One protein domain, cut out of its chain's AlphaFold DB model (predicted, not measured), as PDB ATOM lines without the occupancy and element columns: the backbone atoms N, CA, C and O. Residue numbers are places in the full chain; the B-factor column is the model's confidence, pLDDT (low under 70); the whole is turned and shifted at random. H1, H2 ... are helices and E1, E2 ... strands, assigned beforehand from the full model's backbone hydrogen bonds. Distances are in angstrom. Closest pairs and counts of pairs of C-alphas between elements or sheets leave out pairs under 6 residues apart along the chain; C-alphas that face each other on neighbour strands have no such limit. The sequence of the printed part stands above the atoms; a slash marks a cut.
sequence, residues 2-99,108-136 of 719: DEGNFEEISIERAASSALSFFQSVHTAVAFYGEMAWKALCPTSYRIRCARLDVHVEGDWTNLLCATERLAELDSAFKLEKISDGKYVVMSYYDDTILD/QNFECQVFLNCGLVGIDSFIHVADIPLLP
ATOM      1  N   ASP A   2      20.647 -34.447 -17.180       48.78
ATOM      2  CA  ASP A   2      19.838 -35.269 -16.270       48.78
ATOM      3  C   ASP A   2      19.237 -36.463 -17.025       48.78
ATOM      4  O   ASP A   2      18.751 -36.296 -18.143       48.78
ATOM      5  N   GLU A   3      19.246 -37.654 -16.416       49.88
ATOM      6  CA  GLU A   3      18.728 -38.908 -16.998       49.88
ATOM      7  C   GLU A   3      17.290 -38.772 -17.542       49.88
ATOM      8  O   GLU A   3      16.970 -39.343 -18.581       49.88
ATOM      9  N   GLY A   4      16.455 -37.928 -16.921       53.50
ATOM     10  CA  GLY A   4      15.075 -37.678 -17.358       53.50
ATOM     11  C   GLY A   4      14.929 -37.003 -18.730       53.50
ATOM     12  O   GLY A   4      13.909 -37.190 -19.383       53.50
ATOM     13  N   ASN A   5      15.944 -36.274 -19.216       66.62
ATOM     14  CA  ASN A   5      15.892 -35.691 -20.562       66.62
ATOM     15  C   ASN A   5      16.071 -36.751 -21.659       66.62
ATOM     16  O   ASN A   5      15.591 -36.555 -22.770       66.62
ATOM     17  N   PHE A   6      16.759 -37.860 -21.376       70.19
ATOM     18  CA  PHE A   6      17.031 -38.885 -22.388       70.19
ATOM     19  C   PHE A   6      15.817 -39.782 -22.648       70.19
ATOM     20  O   PHE A   6      15.516 -40.066 -23.807       70.19
ATOM     21  N   GLU A   7      15.084 -40.171 -21.598       73.81
ATOM     22  CA  GLU A   7      13.841 -40.945 -21.744       73.81
ATOM     23  C   GLU A   7      12.777 -40.158 -22.522       73.81
ATOM     24  O   GLU A   7      12.119 -40.706 -23.406       73.81
ATOM     25  N   GLU A   8      12.650 -38.859 -22.230       80.44
ATOM     26  CA  GLU A   8      11.733 -37.947 -22.922       80.44
ATOM     27  C   GLU A   8      12.062 -37.856 -24.419       80.44
ATOM     28  O   GLU A   8      11.189 -38.108 -25.251       80.44
ATOM     29  N   ILE A   9      13.332 -37.624 -24.775       81.69
ATOM     30  CA  ILE A   9      13.777 -37.560 -26.179       81.69
ATOM     31  C   ILE A   9      13.524 -38.886 -26.914       81.69
ATOM     32  O   ILE A   9      13.050 -38.875 -28.053       81.69
ATOM     33  N   SER A  10      13.819 -40.031 -26.286       81.94
ATOM     34  CA  SER A  10      13.607 -41.349 -26.905       81.94
ATOM     35  C   SER A  10      12.120 -41.615 -27.171       81.94
ATOM     36  O   SER A  10      11.754 -42.063 -28.260       81.94
ATOM     37  N   ILE A  11      11.231 -41.264 -26.232       87.50
ATOM     38  CA  ILE A  11       9.780 -41.413 -26.412       87.50
ATOM     39  C   ILE A  11       9.243 -40.481 -27.499       87.50
ATOM     40  O   ILE A  11       8.447 -40.927 -28.325       87.50
ATOM     41  N   GLU A  12       9.659 -39.215 -27.530       86.81
ATOM     42  CA  GLU A  12       9.207 -38.251 -28.542       86.81
ATOM     43  C   GLU A  12       9.609 -38.676 -29.959       86.81
ATOM     44  O   GLU A  12       8.813 -38.574 -30.901       86.81
ATOM     45  N   ARG A  13      10.823 -39.215 -30.114       87.56
ATOM     46  CA  ARG A  13      11.298 -39.756 -31.392       87.56
ATOM     47  C   ARG A  13      10.566 -41.038 -31.769       87.56
ATOM     48  O   ARG A  13      10.063 -41.121 -32.886       87.56
ATOM     49  N   ALA A  14      10.393 -41.974 -30.833       90.69
ATOM     50  CA  ALA A  14       9.585 -43.173 -31.055       90.69
ATOM     51  C   ALA A  14       8.146 -42.821 -31.476       90.69
ATOM     52  O   ALA A  14       7.597 -43.431 -32.393       90.69
ATOM     53  N   ALA A  15       7.542 -41.809 -30.839       91.62
ATOM     54  CA  ALA A  15       6.201 -41.328 -31.159       91.62
ATOM     55  C   ALA A  15       6.148 -40.717 -32.559       91.62
ATOM     56  O   ALA A  15       5.250 -41.044 -33.333       91.62
ATOM     57  N   SER A  16       7.134 -39.892 -32.911       90.69
ATOM     58  CA  SER A  16       7.234 -39.267 -34.232       90.69
ATOM     59  C   SER A  16       7.402 -40.305 -35.345       90.69
ATOM     60  O   SER A  16       6.672 -40.264 -36.338       90.69
ATOM     61  N   SER A  17       8.302 -41.278 -35.167       90.69
ATOM     62  CA  SER A  17       8.535 -42.352 -36.140       90.69
ATOM     63  C   SER A  17       7.313 -43.260 -36.285       90.69
ATOM     64  O   SER A  17       6.879 -43.535 -37.404       90.69
ATOM     65  N   ALA A  18       6.683 -43.651 -35.168       92.06
ATOM     66  CA  ALA A  18       5.451 -44.434 -35.199       92.06
ATOM     67  C   ALA A  18       4.323 -43.674 -35.914       92.06
ATOM     68  O   ALA A  18       3.682 -44.223 -36.810       92.06
ATOM     69  N   LEU A  19       4.095 -42.403 -35.564       92.69
ATOM     70  CA  LEU A  19       3.057 -41.573 -36.178       92.69
ATOM     71  C   LEU A  19       3.266 -41.436 -37.690       92.69
ATOM     72  O   LEU A  19       2.335 -41.690 -38.454       92.69
ATOM     73  N   SER A  20       4.488 -41.105 -38.112       90.81
ATOM     74  CA  SER A  20       4.872 -40.987 -39.524       90.81
ATOM     75  C   SER A  20       4.600 -42.283 -40.295       90.81
ATOM     76  O   SER A  20       3.956 -42.275 -41.350       90.81
ATOM     77  N   PHE A  21       4.998 -43.427 -39.729       93.12
ATOM     78  CA  PHE A  21       4.718 -44.728 -40.321       93.12
ATOM     79  C   PHE A  21       3.211 -44.977 -40.471       93.12
ATOM     80  O   PHE A  21       2.752 -45.282 -41.574       93.12
ATOM     81  N   PHE A  22       2.426 -44.829 -39.400       89.44
ATOM     82  CA  PHE A  22       0.992 -45.133 -39.425       89.44
ATOM     83  C   PHE A  22       0.218 -44.211 -40.378       89.44
ATOM     84  O   PHE A  22      -0.675 -44.674 -41.096       89.44
ATOM     85  N   GLN A  23       0.624 -42.944 -40.478       87.19
ATOM     86  CA  GLN A  23       0.108 -42.010 -41.477       87.19
ATOM     87  C   GLN A  23       0.408 -42.478 -42.909       87.19
ATOM     88  O   GLN A  23      -0.485 -42.444 -43.760       87.19
ATOM     89  N   SER A  24       1.620 -42.984 -43.174       85.19
ATOM     90  CA  SER A  24       2.017 -43.478 -44.504       85.19
ATOM     91  C   SER A  24       1.208 -44.695 -44.978       85.19
ATOM     92  O   SER A  24       1.019 -44.891 -46.178       85.19
ATOM     93  N   VAL A  25       0.694 -45.502 -44.043       82.00
ATOM     94  CA  VAL A  25      -0.151 -46.673 -44.331       82.00
ATOM     95  C   VAL A  25      -1.644 -46.397 -44.123       82.00
ATOM     96  O   VAL A  25      -2.434 -47.337 -44.042       82.00
ATOM     97  N   HIS A  26      -2.040 -45.120 -44.041       83.12
ATOM     98  CA  HIS A  26      -3.425 -44.667 -43.853       83.12
ATOM     99  C   HIS A  26      -4.149 -45.348 -42.683       83.12
ATOM    100  O   HIS A  26      -5.349 -45.619 -42.746       83.12
ATOM    101  N   THR A  27      -3.415 -45.648 -41.613       84.62
ATOM    102  CA  THR A  27      -3.969 -46.242 -40.400       84.62
ATOM    103  C   THR A  27      -4.007 -45.174 -39.323       84.62
ATOM    104  O   THR A  27      -2.980 -44.596 -38.977       84.62
ATOM    105  N   ALA A  28      -5.199 -44.884 -38.802       88.81
ATOM    106  CA  ALA A  28      -5.331 -43.885 -37.758       88.81
ATOM    107  C   ALA A  28      -4.716 -44.396 -36.454       88.81
ATOM    108  O   ALA A  28      -4.876 -45.558 -36.077       88.81
ATOM    109  N   VAL A  29      -3.997 -43.512 -35.777       93.81
ATOM    110  CA  VAL A  29      -3.278 -43.824 -34.550       93.81
ATOM    111  C   VAL A  29      -3.483 -42.687 -33.561       93.81
ATOM    112  O   VAL A  29      -3.622 -41.537 -33.965       93.81
ATOM    113  N   ALA A  30      -3.515 -43.011 -32.276       94.81
ATOM    114  CA  ALA A  30      -3.612 -42.054 -31.192       94.81
ATOM    115  C   ALA A  30      -2.711 -42.476 -30.031       94.81
ATOM    116  O   ALA A  30      -2.599 -43.657 -29.712       94.81
ATOM    117  N   PHE A  31      -2.093 -41.518 -29.356       94.81
ATOM    118  CA  PHE A  31      -1.254 -41.770 -28.195       94.81
ATOM    119  C   PHE A  31      -2.066 -41.719 -26.900       94.81
ATOM    120  O   PHE A  31      -3.063 -41.001 -26.766       94.81
ATOM    121  N   TYR A  32      -1.638 -42.514 -25.925       92.00
ATOM    122  CA  TYR A  32      -2.144 -42.472 -24.557       92.00
ATOM    123  C   TYR A  32      -0.988 -42.657 -23.565       92.00
ATOM    124  O   TYR A  32       0.178 -42.685 -23.952       92.00
ATOM    125  N   GLY A  33      -1.286 -42.734 -22.267       88.06
ATOM    126  CA  GLY A  33      -0.237 -42.864 -21.250       88.06
ATOM    127  C   GLY A  33       0.568 -41.573 -21.088       88.06
ATOM    128  O   GLY A  33       0.029 -40.488 -21.297       88.06
ATOM    129  N   GLU A  34       1.832 -41.680 -20.673       87.25
ATOM    130  CA  GLU A  34       2.654 -40.518 -20.289       87.25
ATOM    131  C   GLU A  34       2.855 -39.516 -21.431       87.25
ATOM    132  O   GLU A  34       2.782 -38.315 -21.187       87.25
ATOM    133  N   MET A  35       2.985 -39.991 -22.675       89.44
ATOM    134  CA  MET A  35       3.109 -39.123 -23.852       89.44
ATOM    135  C   MET A  35       1.873 -38.231 -24.056       89.44
ATOM    136  O   MET A  35       2.001 -37.051 -24.369       89.44
ATOM    137  N   ALA A  36       0.666 -38.758 -23.828       91.12
ATOM    138  CA  ALA A  36      -0.557 -37.963 -23.957       91.12
ATOM    139  C   ALA A  36      -0.681 -36.901 -22.857       91.12
ATOM    140  O   ALA A  36      -1.086 -35.772 -23.125       91.12
ATOM    141  N   TRP A  37      -0.297 -37.243 -21.626       89.06
ATOM    142  CA  TRP A  37      -0.273 -36.288 -20.517       89.06
ATOM    143  C   TRP A  37       0.791 -35.203 -20.719       89.06
ATOM    144  O   TRP A  37       0.522 -34.029 -20.462       89.06
ATOM    145  N   LYS A  38       1.956 -35.570 -21.265       88.62
ATOM    146  CA  LYS A  38       3.000 -34.629 -21.679       88.62
ATOM    147  C   LYS A  38       2.518 -33.685 -22.777       88.62
ATOM    148  O   LYS A  38       2.707 -32.482 -22.643       88.62
ATOM    149  N   ALA A  39       1.843 -34.197 -23.808       89.81
ATOM    150  CA  ALA A  39       1.281 -33.370 -24.876       89.81
ATOM    151  C   ALA A  39       0.254 -32.354 -24.342       89.81
ATOM    152  O   ALA A  39       0.251 -31.200 -24.763       89.81
ATOM    153  N   LEU A  40      -0.583 -32.755 -23.378       89.75
ATOM    154  CA  LEU A  40      -1.556 -31.865 -22.734       89.75
ATOM    155  C   LEU A  40      -0.907 -30.823 -21.813       89.75
ATOM    156  O   LEU A  40      -1.417 -29.708 -21.706       89.75
ATOM    157  N   CYS A  41       0.194 -31.163 -21.137       88.12
ATOM    158  CA  CYS A  41       0.869 -30.272 -20.193       88.12
ATOM    159  C   CYS A  41       2.409 -30.333 -20.311       88.12
ATOM    160  O   CYS A  41       3.084 -30.865 -19.423       88.12
ATOM    161  N   PRO A  42       3.000 -29.746 -21.373       83.56
ATOM    162  CA  PRO A  42       4.418 -29.938 -21.703       83.56
ATOM    163  C   PRO A  42       5.392 -29.418 -20.640       83.56
ATOM    164  O   PRO A  42       6.471 -29.979 -20.448       83.56
ATOM    165  N   THR A  43       5.019 -28.343 -19.938       80.00
ATOM    166  CA  THR A  43       5.886 -27.643 -18.978       80.00
ATOM    167  C   THR A  43       5.943 -28.301 -17.607       80.00
ATOM    168  O   THR A  43       6.912 -28.107 -16.877       80.00
ATOM    169  N   SER A  44       4.893 -29.030 -17.230       75.19
ATOM    170  CA  SER A  44       4.703 -29.496 -15.852       75.19
ATOM    171  C   SER A  44       4.685 -31.015 -15.742       75.19
ATOM    172  O   SER A  44       4.997 -31.537 -14.675       75.19
ATOM    173  N   TYR A  45       4.375 -31.729 -16.828       81.00
ATOM    174  CA  TYR A  45       4.384 -33.183 -16.836       81.00
ATOM    175  C   TYR A  45       5.781 -33.718 -17.173       81.00
ATOM    176  O   TYR A  45       6.384 -33.339 -18.181       81.00
ATOM    177  N   ARG A  46       6.294 -34.615 -16.327       79.06
ATOM    178  CA  ARG A  46       7.569 -35.312 -16.546       79.06
ATOM    179  C   ARG A  46       7.303 -36.755 -16.942       79.06
ATOM    180  O   ARG A  46       6.541 -37.441 -16.261       79.06
ATOM    181  N   ILE A  47       7.952 -37.203 -18.011       80.88
ATOM    182  CA  ILE A  47       8.023 -38.619 -18.378       80.88
ATOM    183  C   ILE A  47       8.922 -39.333 -17.360       80.88
ATOM    184  O   ILE A  47       9.931 -38.781 -16.922       80.88
ATOM    185  N   ARG A  48       8.499 -40.515 -16.910       75.31
ATOM    186  CA  ARG A  48       9.121 -41.248 -15.790       75.31
ATOM    187  C   ARG A  48       9.559 -42.655 -16.166       75.31
ATOM    188  O   ARG A  48      10.114 -43.362 -15.325       75.31
ATOM    189  N   CYS A  49       9.177 -43.105 -17.351       76.62
ATOM    190  CA  CYS A  49       9.605 -44.374 -17.895       76.62
ATOM    191  C   CYS A  49       9.698 -44.272 -19.413       76.62
ATOM    192  O   CYS A  49       8.821 -43.683 -20.042       76.62
ATOM    193  N   ALA A  50      10.712 -44.913 -19.995       82.62
ATOM    194  CA  ALA A  50      10.893 -45.062 -21.438       82.62
ATOM    195  C   ALA A  50       9.834 -46.004 -22.051       82.62
ATOM    196  O   ALA A  50      10.123 -47.116 -22.494       82.62
ATOM    197  N   ARG A  51       8.566 -45.585 -22.014       89.44
ATOM    198  CA  ARG A  51       7.411 -46.334 -22.500       89.44
ATOM    199  C   ARG A  51       6.481 -45.444 -23.316       89.44
ATOM    200  O   ARG A  51       5.876 -44.508 -22.797       89.44
ATOM    201  N   LEU A  52       6.262 -45.833 -24.565       92.94
ATOM    202  CA  LEU A  52       5.296 -45.214 -25.460       92.94
ATOM    203  C   LEU A  52       4.040 -46.084 -25.567       92.94
ATOM    204  O   LEU A  52       4.115 -47.266 -25.886       92.94
ATOM    205  N   ASP A  53       2.871 -45.502 -25.329       93.69
ATOM    206  CA  ASP A  53       1.582 -46.186 -25.412       93.69
ATOM    207  C   ASP A  53       0.796 -45.687 -26.636       93.69
ATOM    208  O   ASP A  53       0.416 -44.518 -26.728       93.69
ATOM    209  N   VAL A  54       0.545 -46.593 -27.582       94.69
ATOM    210  CA  VAL A  54      -0.002 -46.299 -28.911       94.69
ATOM    211  C   VAL A  54      -1.304 -47.063 -29.121       94.69
ATOM    212  O   VAL A  54      -1.371 -48.278 -28.945       94.69
ATOM    213  N   HIS A  55      -2.362 -46.363 -29.502       93.81
ATOM    214  CA  HIS A  55      -3.625 -46.938 -29.937       93.81
ATOM    215  C   HIS A  55      -3.724 -46.875 -31.457       93.81
ATOM    216  O   HIS A  55      -3.689 -45.795 -32.029       93.81
ATOM    217  N   VAL A  56      -3.876 -48.023 -32.100       90.75
ATOM    218  CA  VAL A  56      -4.057 -48.168 -33.544       90.75
ATOM    219  C   VAL A  56      -5.532 -48.445 -33.814       90.75
ATOM    220  O   VAL A  56      -6.081 -49.431 -33.315       90.75
ATOM    221  N   GLU A  57      -6.177 -47.589 -34.598       86.44
ATOM    222  CA  GLU A  57      -7.581 -47.758 -34.963       86.44
ATOM    223  C   GLU A  57      -7.746 -49.007 -35.839       86.44
ATOM    224  O   GLU A  57      -7.061 -49.200 -36.850       86.44
ATOM    225  N   GLY A  58      -8.685 -49.863 -35.453       80.19
ATOM    226  CA  GLY A  58      -8.994 -51.096 -36.163       80.19
ATOM    227  C   GLY A  58      -8.908 -52.329 -35.279       80.19
ATOM    228  O   GLY A  58      -8.972 -52.268 -34.050       80.19
ATOM    229  N   ASP A  59      -8.810 -53.489 -35.922       81.50
ATOM    230  CA  ASP A  59      -8.756 -54.763 -35.219       81.50
ATOM    231  C   ASP A  59      -7.324 -55.283 -35.037       81.50
ATOM    232  O   ASP A  59      -6.338 -54.718 -35.510       81.50
ATOM    233  N   TRP A  60      -7.219 -56.400 -34.322       79.12
ATOM    234  CA  TRP A  60      -5.947 -57.044 -34.007       79.12
ATOM    235  C   TRP A  60      -5.128 -57.421 -35.248       79.12
ATOM    236  O   TRP A  60      -3.904 -57.480 -35.184       79.12
ATOM    237  N   THR A  61      -5.784 -57.666 -36.383       74.12
ATOM    238  CA  THR A  61      -5.102 -57.969 -37.645       74.12
ATOM    239  C   THR A  61      -4.429 -56.729 -38.193       74.12
ATOM    240  O   THR A  61      -3.257 -56.793 -38.548       74.12
ATOM    241  N   ASN A  62      -5.155 -55.607 -38.223       77.25
ATOM    242  CA  ASN A  62      -4.600 -54.328 -38.658       77.25
ATOM    243  C   ASN A  62      -3.372 -53.984 -37.820       77.25
ATOM    244  O   ASN A  62      -2.341 -53.608 -38.369       77.25
ATOM    245  N   LEU A  63      -3.463 -54.206 -36.506       84.94
ATOM    246  CA  LEU A  63      -2.340 -54.015 -35.605       84.94
ATOM    247  C   LEU A  63      -1.161 -54.934 -35.940       84.94
ATOM    248  O   LEU A  63      -0.059 -54.430 -36.109       84.94
ATOM    249  N   LEU A  64      -1.373 -56.250 -36.069       81.44
ATOM    250  CA  LEU A  64      -0.290 -57.192 -36.379       81.44
ATOM    251  C   LEU A  64       0.395 -56.856 -37.709       81.44
ATOM    252  O   LEU A  64       1.614 -56.708 -37.736       81.44
ATOM    253  N   CYS A  65      -0.381 -56.661 -38.778       78.56
ATOM    254  CA  CYS A  65       0.155 -56.315 -40.092       78.56
ATOM    255  C   CYS A  65       0.910 -54.984 -40.070       78.56
ATOM    256  O   CYS A  65       1.965 -54.869 -40.689       78.56
ATOM    257  N   ALA A  66       0.396 -53.983 -39.353       81.75
ATOM    258  CA  ALA A  66       1.074 -52.704 -39.237       81.75
ATOM    259  C   ALA A  66       2.351 -52.807 -38.390       81.75
ATOM    260  O   ALA A  66       3.347 -52.201 -38.750       81.75
ATOM    261  N   THR A  67       2.372 -53.613 -37.324       86.44
ATOM    262  CA  THR A  67       3.583 -53.821 -36.509       86.44
ATOM    263  C   THR A  67       4.664 -54.627 -37.223       86.44
ATOM    264  O   THR A  67       5.837 -54.286 -37.108       86.44
ATOM    265  N   GLU A  68       4.293 -55.664 -37.985       84.31
ATOM    266  CA  GLU A  68       5.234 -56.417 -38.826       84.31
ATOM    267  C   GLU A  68       5.839 -55.489 -39.881       84.31
ATOM    268  O   GLU A  68       7.056 -55.393 -40.000       84.31
ATOM    269  N   ARG A  69       4.994 -54.710 -40.562       84.19
ATOM    270  CA  ARG A  69       5.443 -53.753 -41.572       84.19
ATOM    271  C   ARG A  69       6.256 -52.592 -40.986       84.19
ATOM    272  O   ARG A  69       7.155 -52.107 -41.660       84.19
ATOM    273  N   LEU A  70       5.972 -52.157 -39.757       89.75
ATOM    274  CA  LEU A  70       6.769 -51.148 -39.052       89.75
ATOM    275  C   LEU A  70       8.181 -51.671 -38.784       89.75
ATOM    276  O   LEU A  70       9.139 -50.992 -39.125       89.75
ATOM    277  N   ALA A  71       8.311 -52.896 -38.265       87.81
ATOM    278  CA  ALA A  71       9.614 -53.527 -38.038       87.81
ATOM    279  C   ALA A  71      10.379 -53.835 -39.342       87.81
ATOM    280  O   ALA A  71      11.605 -53.889 -39.343       87.81
ATOM    281  N   GLU A  72       9.671 -54.071 -40.450       83.88
ATOM    282  CA  GLU A  72      10.284 -54.273 -41.770       83.88
ATOM    283  C   GLU A  72      10.787 -52.969 -42.401       83.88
ATOM    284  O   GLU A  72      11.815 -52.980 -43.080       83.88
ATOM    285  N   LEU A  73      10.051 -51.865 -42.231       85.31
ATOM    286  CA  LEU A  73      10.368 -50.581 -42.864       85.31
ATOM    287  C   LEU A  73      11.288 -49.697 -42.021       85.31
ATOM    288  O   LEU A  73      11.992 -48.865 -42.593       85.31
ATOM    289  N   ASP A  74      11.288 -49.866 -40.702       87.25
ATOM    290  CA  ASP A  74      12.106 -49.092 -39.781       87.25
ATOM    291  C   ASP A  74      12.859 -50.026 -38.825       87.25
ATOM    292  O   ASP A  74      12.293 -50.601 -37.893       87.25
ATOM    293  N   SER A  75      14.168 -50.167 -39.063       84.12
ATOM    294  CA  SER A  75      15.050 -51.037 -38.280       84.12
ATOM    295  C   SER A  75      15.209 -50.601 -36.822       84.12
ATOM    296  O   SER A  75      15.660 -51.410 -36.005       84.12
ATOM    297  N   ALA A  76      14.832 -49.359 -36.492       87.56
ATOM    298  CA  ALA A  76      14.779 -48.880 -35.115       87.56
ATOM    299  C   ALA A  76      13.739 -49.655 -34.294       87.56
ATOM    300  O   ALA A  76      13.921 -49.836 -33.091       87.56
ATOM    301  N   PHE A  77      12.674 -50.158 -34.928       90.31
ATOM    302  CA  PHE A  77      11.623 -50.923 -34.266       90.31
ATOM    303  C   PHE A  77      11.892 -52.428 -34.332       90.31
ATOM    304  O   PHE A  77      11.881 -53.050 -35.392       90.31
ATOM    305  N   LYS A  78      12.034 -53.060 -33.166       89.00
ATOM    306  CA  LYS A  78      12.174 -54.515 -33.041       89.00
ATOM    307  C   LYS A  78      10.995 -55.099 -32.290       89.00
ATOM    308  O   LYS A  78      10.665 -54.681 -31.186       89.00
ATOM    309  N   LEU A  79      10.352 -56.097 -32.884       88.56
ATOM    310  CA  LEU A  79       9.250 -56.806 -32.246       88.56
ATOM    311  C   LEU A  79       9.763 -57.659 -31.073       88.56
ATOM    312  O   LEU A  79      10.449 -58.655 -31.290       88.56
ATOM    313  N   GLU A  80       9.377 -57.320 -29.840       87.06
ATOM    314  CA  GLU A  80       9.752 -58.096 -28.651       87.06
ATOM    315  C   GLU A  80       8.710 -59.155 -28.298       87.06
ATOM    316  O   GLU A  80       9.019 -60.318 -28.021       87.06
ATOM    317  N   LYS A  81       7.444 -58.733 -28.229       87.19
ATOM    318  CA  LYS A  81       6.391 -59.551 -27.634       87.19
ATOM    319  C   LYS A  81       5.036 -59.254 -28.239       87.19
ATOM    320  O   LYS A  81       4.556 -58.131 -28.239       87.19
ATOM    321  N   ILE A  82       4.337 -60.318 -28.603       84.19
ATOM    322  CA  ILE A  82       2.920 -60.266 -28.955       84.19
ATOM    323  C   ILE A  82       2.130 -60.828 -27.772       84.19
ATOM    324  O   ILE A  82       2.290 -61.993 -27.404       84.19
ATOM    325  N   SER A  83       1.293 -60.005 -27.135       73.62
ATOM    326  CA  SER A  83       0.371 -60.468 -26.095       73.62
ATOM    327  C   SER A  83      -0.957 -60.873 -26.729       73.62
ATOM    328  O   SER A  83      -1.653 -60.003 -27.243       73.62
ATOM    329  N   ASP A  84      -1.331 -62.154 -26.621       64.38
ATOM    330  CA  ASP A  84      -2.558 -62.778 -27.160       64.38
ATOM    331  C   ASP A  84      -3.807 -61.871 -27.112       64.38
ATOM    332  O   ASP A  84      -4.553 -61.864 -26.127       64.38
ATOM    333  N   GLY A  85      -4.037 -61.105 -28.187       58.59
ATOM    334  CA  GLY A  85      -5.208 -60.244 -28.375       58.59
ATOM    335  C   GLY A  85      -5.314 -59.050 -27.420       58.59
ATOM    336  O   GLY A  85      -6.427 -58.599 -27.160       58.59
ATOM    337  N   LYS A  86      -4.204 -58.576 -26.834       70.31
ATOM    338  CA  LYS A  86      -4.231 -57.452 -25.873       70.31
ATOM    339  C   LYS A  86      -3.366 -56.261 -26.258       70.31
ATOM    340  O   LYS A  86      -3.802 -55.139 -26.035       70.31
ATOM    341  N   TYR A  87      -2.135 -56.501 -26.697       84.62
ATOM    342  CA  TYR A  87      -1.183 -55.473 -27.127       84.62
ATOM    343  C   TYR A  87       0.060 -56.122 -27.753       84.62
ATOM    344  O   TYR A  87       0.403 -57.265 -27.433       84.62
ATOM    345  N   VAL A  88       0.744 -55.394 -28.621       88.81
ATOM    346  CA  VAL A  88       2.073 -55.720 -29.142       88.81
ATOM    347  C   VAL A  88       3.091 -54.844 -28.411       88.81
ATOM    348  O   VAL A  88       2.796 -53.693 -28.108       88.81
ATOM    349  N   VAL A  89       4.250 -55.399 -28.072       91.56
ATOM    350  CA  VAL A  89       5.388 -54.666 -27.510       91.56
ATOM    351  C   VAL A  89       6.520 -54.714 -28.518       91.56
ATOM    352  O   VAL A  89       6.890 -55.796 -28.988       91.56
ATOM    353  N   MET A  90       7.047 -53.541 -28.832       93.25
ATOM    354  CA  MET A  90       8.225 -53.356 -29.662       93.25
ATOM    355  C   MET A  90       9.256 -52.548 -28.879       93.25
ATOM    356  O   MET A  90       8.880 -51.663 -28.116       93.25
ATOM    357  N   SER A  91      10.531 -52.828 -29.090       91.31
ATOM    358  CA  SER A  91      11.618 -51.958 -28.655       91.31
ATOM    359  C   SER A  91      11.936 -50.979 -29.762       91.31
ATOM    360  O   SER A  91      12.057 -51.379 -30.920       91.31
ATOM    361  N   TYR A  92      12.070 -49.712 -29.405       90.31
ATOM    362  CA  TYR A  92      12.581 -48.669 -30.275       90.31
ATOM    363  C   TYR A  92      14.009 -48.322 -29.854       90.31
ATOM    364  O   TYR A  92      14.237 -47.988 -28.688       90.31
ATOM    365  N   TYR A  93      14.946 -48.407 -30.798       85.88
ATOM    366  CA  TYR A  93      16.348 -48.037 -30.619       85.88
ATOM    367  C   TYR A  93      16.670 -46.823 -31.474       85.88
ATOM    368  O   TYR A  93      16.518 -46.850 -32.693       85.88
ATOM    369  N   ASP A  94      17.133 -45.761 -30.833       72.75
ATOM    370  CA  ASP A  94      17.546 -44.563 -31.541       72.75
ATOM    371  C   ASP A  94      19.026 -44.626 -31.931       72.75
ATOM    372  O   ASP A  94      19.913 -44.231 -31.170       72.75
ATOM    373  N   ASP A  95      19.288 -45.100 -33.147       63.84
ATOM    374  CA  ASP A  95      20.647 -45.230 -33.682       63.84
ATOM    375  C   ASP A  95      21.308 -43.865 -33.976       63.84
ATOM    376  O   ASP A  95      22.512 -43.796 -34.222       63.84
ATOM    377  N   THR A  96      20.566 -42.747 -33.922       58.69
ATOM    378  CA  THR A  96      21.115 -41.405 -34.202       58.69
ATOM    379  C   THR A  96      21.880 -40.788 -33.029       58.69
ATOM    380  O   THR A  96      22.505 -39.740 -33.192       58.69
ATOM    381  N   ILE A  97      21.845 -41.420 -31.849       53.97
ATOM    382  CA  ILE A  97      22.550 -40.970 -30.631       53.97
ATOM    383  C   ILE A  97      23.888 -41.718 -30.445       53.97
ATOM    384  O   ILE A  97      24.626 -41.472 -29.491       53.97
ATOM    385  N   LEU A  98      24.249 -42.600 -31.384       49.28
ATOM    386  CA  LEU A  98      25.523 -43.319 -31.399       49.28
ATOM    387  C   LEU A  98      26.667 -42.395 -31.851       49.28
ATOM    388  O   LEU A  98      27.217 -42.534 -32.939       49.28
ATOM    389  N   ASP A  99      27.029 -41.432 -31.007       47.81
ATOM    390  CA  ASP A  99      28.379 -40.871 -31.032       47.81
ATOM    391  C   ASP A  99      29.337 -41.985 -30.561       47.81
ATOM    392  O   ASP A  99      29.097 -42.608 -29.523       47.81
ATOM    393  N   GLN A 108      21.877 -49.347 -23.020       47.84
ATOM    394  CA  GLN A 108      20.638 -49.755 -22.341       47.84
ATOM    395  C   GLN A 108      19.682 -48.588 -22.035       47.84
ATOM    396  O   GLN A 108      18.494 -48.828 -21.848       47.84
ATOM    397  N   ASN A 109      20.156 -47.335 -22.016       52.78
ATOM    398  CA  ASN A 109      19.336 -46.178 -21.631       52.78
ATOM    399  C   ASN A 109      18.567 -45.530 -22.796       52.78
ATOM    400  O   ASN A 109      17.807 -44.594 -22.568       52.78
ATOM    401  N   PHE A 110      18.752 -45.996 -24.035       65.25
ATOM    402  CA  PHE A 110      18.106 -45.400 -25.216       65.25
ATOM    403  C   PHE A 110      16.923 -46.213 -25.746       65.25
ATOM    404  O   PHE A 110      16.285 -45.814 -26.720       65.25
ATOM    405  N   GLU A 111      16.616 -47.335 -25.100       78.94
ATOM    406  CA  GLU A 111      15.537 -48.228 -25.498       78.94
ATOM    407  C   GLU A 111      14.185 -47.727 -24.972       78.94
ATOM    408  O   GLU A 111      13.960 -47.643 -23.765       78.94
ATOM    409  N   CYS A 112      13.261 -47.425 -25.885       87.88
ATOM    410  CA  CYS A 112      11.872 -47.114 -25.552       87.88
ATOM    411  C   CYS A 112      10.980 -48.329 -25.827       87.88
ATOM    412  O   CYS A 112      10.968 -48.869 -26.934       87.88
ATOM    413  N   GLN A 113      10.184 -48.744 -24.838       92.12
ATOM    414  CA  GLN A 113       9.186 -49.793 -25.024       92.12
ATOM    415  C   GLN A 113       7.897 -49.221 -25.613       92.12
ATOM    416  O   GLN A 113       7.151 -48.499 -24.953       92.12
ATOM    417  N   VAL A 114       7.584 -49.614 -26.839       93.81
ATOM    418  CA  VAL A 114       6.392 -49.196 -27.569       93.81
ATOM    419  C   VAL A 114       5.298 -50.248 -27.410       93.81
ATOM    420  O   VAL A 114       5.372 -51.351 -27.950       93.81
ATOM    421  N   PHE A 115       4.258 -49.903 -26.658       93.88
ATOM    422  CA  PHE A 115       3.069 -50.714 -26.435       93.88
ATOM    423  C   PHE A 115       1.976 -50.301 -27.409       93.88
ATOM    424  O   PHE A 115       1.328 -49.273 -27.230       93.88
ATOM    425  N   LEU A 116       1.720 -51.141 -28.401       92.38
ATOM    426  CA  LEU A 116       0.662 -50.919 -29.369       92.38
ATOM    427  C   LEU A 116      -0.584 -51.719 -28.996       92.38
ATOM    428  O   LEU A 116      -0.536 -52.928 -28.780       92.38
ATOM    429  N   ASN A 117      -1.723 -51.048 -28.933       91.25
ATOM    430  CA  ASN A 117      -3.034 -51.634 -28.696       91.25
ATOM    431  C   ASN A 117      -3.967 -51.283 -29.858       91.25
ATOM    432  O   ASN A 117      -3.702 -50.327 -30.574       91.25
ATOM    433  N   CYS A 118      -5.065 -52.012 -30.030       85.38
ATOM    434  CA  CYS A 118      -6.050 -51.721 -31.066       85.38
ATOM    435  C   CYS A 118      -7.477 -51.711 -30.530       85.38
ATOM    436  O   CYS A 118      -7.799 -52.358 -29.530       85.38
ATOM    437  N   GLY A 119      -8.342 -50.991 -31.225       78.31
ATOM    438  CA  GLY A 119      -9.771 -50.936 -30.968       78.31
ATOM    439  C   GLY A 119     -10.456 -50.001 -31.954       78.31
ATOM    440  O   GLY A 119      -9.800 -49.377 -32.781       78.31
ATOM    441  N   LEU A 120     -11.782 -49.942 -31.867       77.12
ATOM    442  CA  LEU A 120     -12.588 -48.997 -32.630       77.12
ATOM    443  C   LEU A 120     -13.019 -47.882 -31.685       77.12
ATOM    444  O   LEU A 120     -13.876 -48.096 -30.825       77.12
ATOM    445  N   VAL A 121     -12.368 -46.733 -31.799       76.12
ATOM    446  CA  VAL A 121     -12.698 -45.521 -31.038       76.12
ATOM    447  C   VAL A 121     -13.363 -44.482 -31.950       76.12
ATOM    448  O   VAL A 121     -14.093 -43.612 -31.468       76.12
ATOM    449  N   GLY A 122     -13.182 -44.616 -33.267       74.06
ATOM    450  CA  GLY A 122     -13.612 -43.648 -34.262       74.06
ATOM    451  C   GLY A 122     -12.604 -42.508 -34.365       74.06
ATOM    452  O   GLY A 122     -12.323 -41.820 -33.385       74.06
ATOM    453  N   ILE A 123     -12.081 -42.291 -35.571       73.19
ATOM    454  CA  ILE A 123     -11.053 -41.274 -35.856       73.19
ATOM    455  C   ILE A 123     -11.543 -39.872 -35.467       73.19
ATOM    456  O   ILE A 123     -10.788 -39.084 -34.901       73.19
ATOM    457  N   ASP A 124     -12.831 -39.597 -35.686       76.06
ATOM    458  CA  ASP A 124     -13.474 -38.320 -35.347       76.06
ATOM    459  C   ASP A 124     -13.529 -38.057 -33.831       76.06
ATOM    460  O   ASP A 124     -13.697 -36.919 -33.386       76.06
ATOM    461  N   SER A 125     -13.354 -39.101 -33.017       79.69
ATOM    462  CA  SER A 125     -13.318 -38.997 -31.560       79.69
ATOM    463  C   SER A 125     -11.939 -38.577 -31.036       79.69
ATOM    464  O   SER A 125     -11.846 -38.145 -29.887       79.69
ATOM    465  N   PHE A 126     -10.866 -38.681 -31.832       88.38
ATOM    466  CA  PHE A 126      -9.515 -38.332 -31.381       88.38
ATOM    467  C   PHE A 126      -9.388 -36.838 -31.057       88.38
ATOM    468  O   PHE A 126     -10.027 -35.962 -31.656       88.38
ATOM    469  N   ILE A 127      -8.552 -36.528 -30.071       89.81
ATOM    470  CA  ILE A 127      -8.191 -35.151 -29.723       89.81
ATOM    471  C   ILE A 127      -6.812 -34.857 -30.315       89.81
ATOM    472  O   ILE A 127      -5.958 -35.731 -30.316       89.81
ATOM    473  N   HIS A 128      -6.593 -33.662 -30.854       89.19
ATOM    474  CA  HIS A 128      -5.336 -33.318 -31.525       89.19
ATOM    475  C   HIS A 128      -4.676 -32.157 -30.794       89.19
ATOM    476  O   HIS A 128      -5.212 -31.047 -30.784       89.19
ATOM    477  N   VAL A 129      -3.523 -32.417 -30.183       88.44
ATOM    478  CA  VAL A 129      -2.764 -31.427 -29.413       88.44
ATOM    479  C   VAL A 129      -1.401 -31.267 -30.069       88.44
ATOM    480  O   VAL A 129      -0.632 -32.219 -30.090       88.44
ATOM    481  N   ALA A 130      -1.123 -30.086 -30.632       84.06
ATOM    482  CA  ALA A 130       0.104 -29.822 -31.397       84.06
ATOM    483  C   ALA A 130       0.388 -30.903 -32.465       84.06
ATOM    484  O   ALA A 130       1.477 -31.464 -32.515       84.06
ATOM    485  N   ASP A 131      -0.631 -31.239 -33.267       83.00
ATOM    486  CA  ASP A 131      -0.609 -32.288 -34.305       83.00
ATOM    487  C   ASP A 131      -0.388 -33.728 -33.803       83.00
ATOM    488  O   ASP A 131      -0.319 -34.666 -34.599       83.00
ATOM    489  N   ILE A 132      -0.366 -33.938 -32.486       89.62
ATOM    490  CA  ILE A 132      -0.292 -35.263 -31.874       89.62
ATOM    491  C   ILE A 132      -1.725 -35.762 -31.629       89.62
ATOM    492  O   ILE A 132      -2.450 -35.166 -30.821       89.62
ATOM    493  N   PRO A 133      -2.166 -36.847 -32.296       93.19
ATOM    494  CA  PRO A 133      -3.467 -37.446 -32.030       93.19
ATOM    495  C   PRO A 133      -3.426 -38.181 -30.690       93.19
ATOM    496  O   PRO A 133      -2.554 -39.017 -30.458       93.19
ATOM    497  N   LEU A 134      -4.375 -37.902 -29.804       93.62
ATOM    498  CA  LEU A 134      -4.547 -38.564 -28.513       93.62
ATOM    499  C   LEU A 134      -5.931 -39.213 -28.438       93.62
ATOM    500  O   LEU A 134      -6.877 -38.815 -29.128       93.62
ATOM    501  N   LEU A 135      -6.057 -40.218 -27.570       91.12
ATOM    502  CA  LEU A 135      -7.362 -40.811 -27.277       91.12
ATOM    503  C   LEU A 135      -8.329 -39.768 -26.678       91.12
ATOM    504  O   LEU A 135      -7.874 -38.825 -26.026       91.12
ATOM    505  N   PRO A 136      -9.654 -39.976 -26.823       89.62
ATOM    506  CA  PRO A 136     -10.671 -39.208 -26.111       89.62
ATOM    507  C   PRO A 136     -10.329 -39.056 -24.631       89.62
ATOM    508  O   PRO A 136      -9.883 -40.014 -23.983       89.62
TER     509      PRO A 136
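Overview. This is residues 2 to 99 and 108 to 136 of the 719 residues of an uncharacterized protein of Armillaria solidipes (UniProt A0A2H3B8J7). A strongly twisted sheet of five strands has two helices, H1 and H3, over one face, while a small hairpin, E6 and E7, packs beside its edge strand E1 and the short helix H2 packs on that hairpin and on E2. The 127 printed residues hold three named helices and seven named strands, in the order H1 E1 H2 E2 H3 E3 E4 E5 E6 E7, and the class is mixed, helices and strands. The large sheet runs E1, E2, E5, E4, E3 and is mixed, with E2 and E5 parallel. The whole is compact and rounded, with a radius of gyration of the C-alphas of 13.9 A and spans of 39 by 30 by 25 A.

Arrangement. Inner strands E2, residues 51 to 57, and E5, residues 111 to 119, are parallel at 26 degrees; N 54 and O 115 are 2.8 A apart, within hydrogen-bond range. E4, residues 87 to 93, is antiparallel to E5, with N 90 and O 114 at 2.9 A. E4 forms a hairpin with edge strand E3, residues 77 to 83, where N 78 and O 91 are 2.8 A apart. The other edge strand, E1, residues 29 to 32, is antiparallel to E2, with N 30 and O 55 at 2.8 A. H1, residues 3 to 24, is on the sheet, its closest C-alphas to E5 being those of Ile 11 and Cys 112, 6.1 A. H3, residues 60 to 73, is on the same face, at a height over the sheet of 8.2 A. E2, H3 and E3 form a split strand-helix-strand unit, two strands running the same way with E5 and E4 between them, and its crossover is right-handed. H1 and H3 only just touch, with 3 pairs of C-alphas within 8 A, the closest Phe 21 and Leu 70 at 6.9 A. The hairpin of E6, residues 127 to 129, and E7, residues 132 to 134, has N 134 and O 127 at 2.7 A. The closest C-alphas of E1 and E7 are those of Ala 30 and Leu 134, 4.5 A. H2, residues 34 to 40, has its closest C-alpha to E7 at Ala 36, 6.1 A from that of Leu 134. In H2 and H3 every O i to N i+4 pair is within hydrogen-bond range; in H1, 16 of 18 are.

Along the chain. H1 begins at C-alpha 3 (18.728, -38.908, -16.998) and is 32.5 A long. E5 measures 26.0 A, H3 19.7 A, E2 19.5 A, E4 19.4 A and E3 16.9 A. E7 ends at C-alpha 134 (-4.547, -38.564, -28.513).

Size, cuts and confidence. The C-alphas farthest apart, of Asp 99 and Gly 122, are 42.2 A apart. Residues 100 to 107 are not printed, and C-alphas 99 and 108 are 14.6 A apart across this cut, in the link from E4 to E5. Of the links printed whole, none is long. Mean pLDDT of the printed part is 82.5, with residues 2 to 5, 84 to 85, 95 to 99 and 108 to 110 under 70.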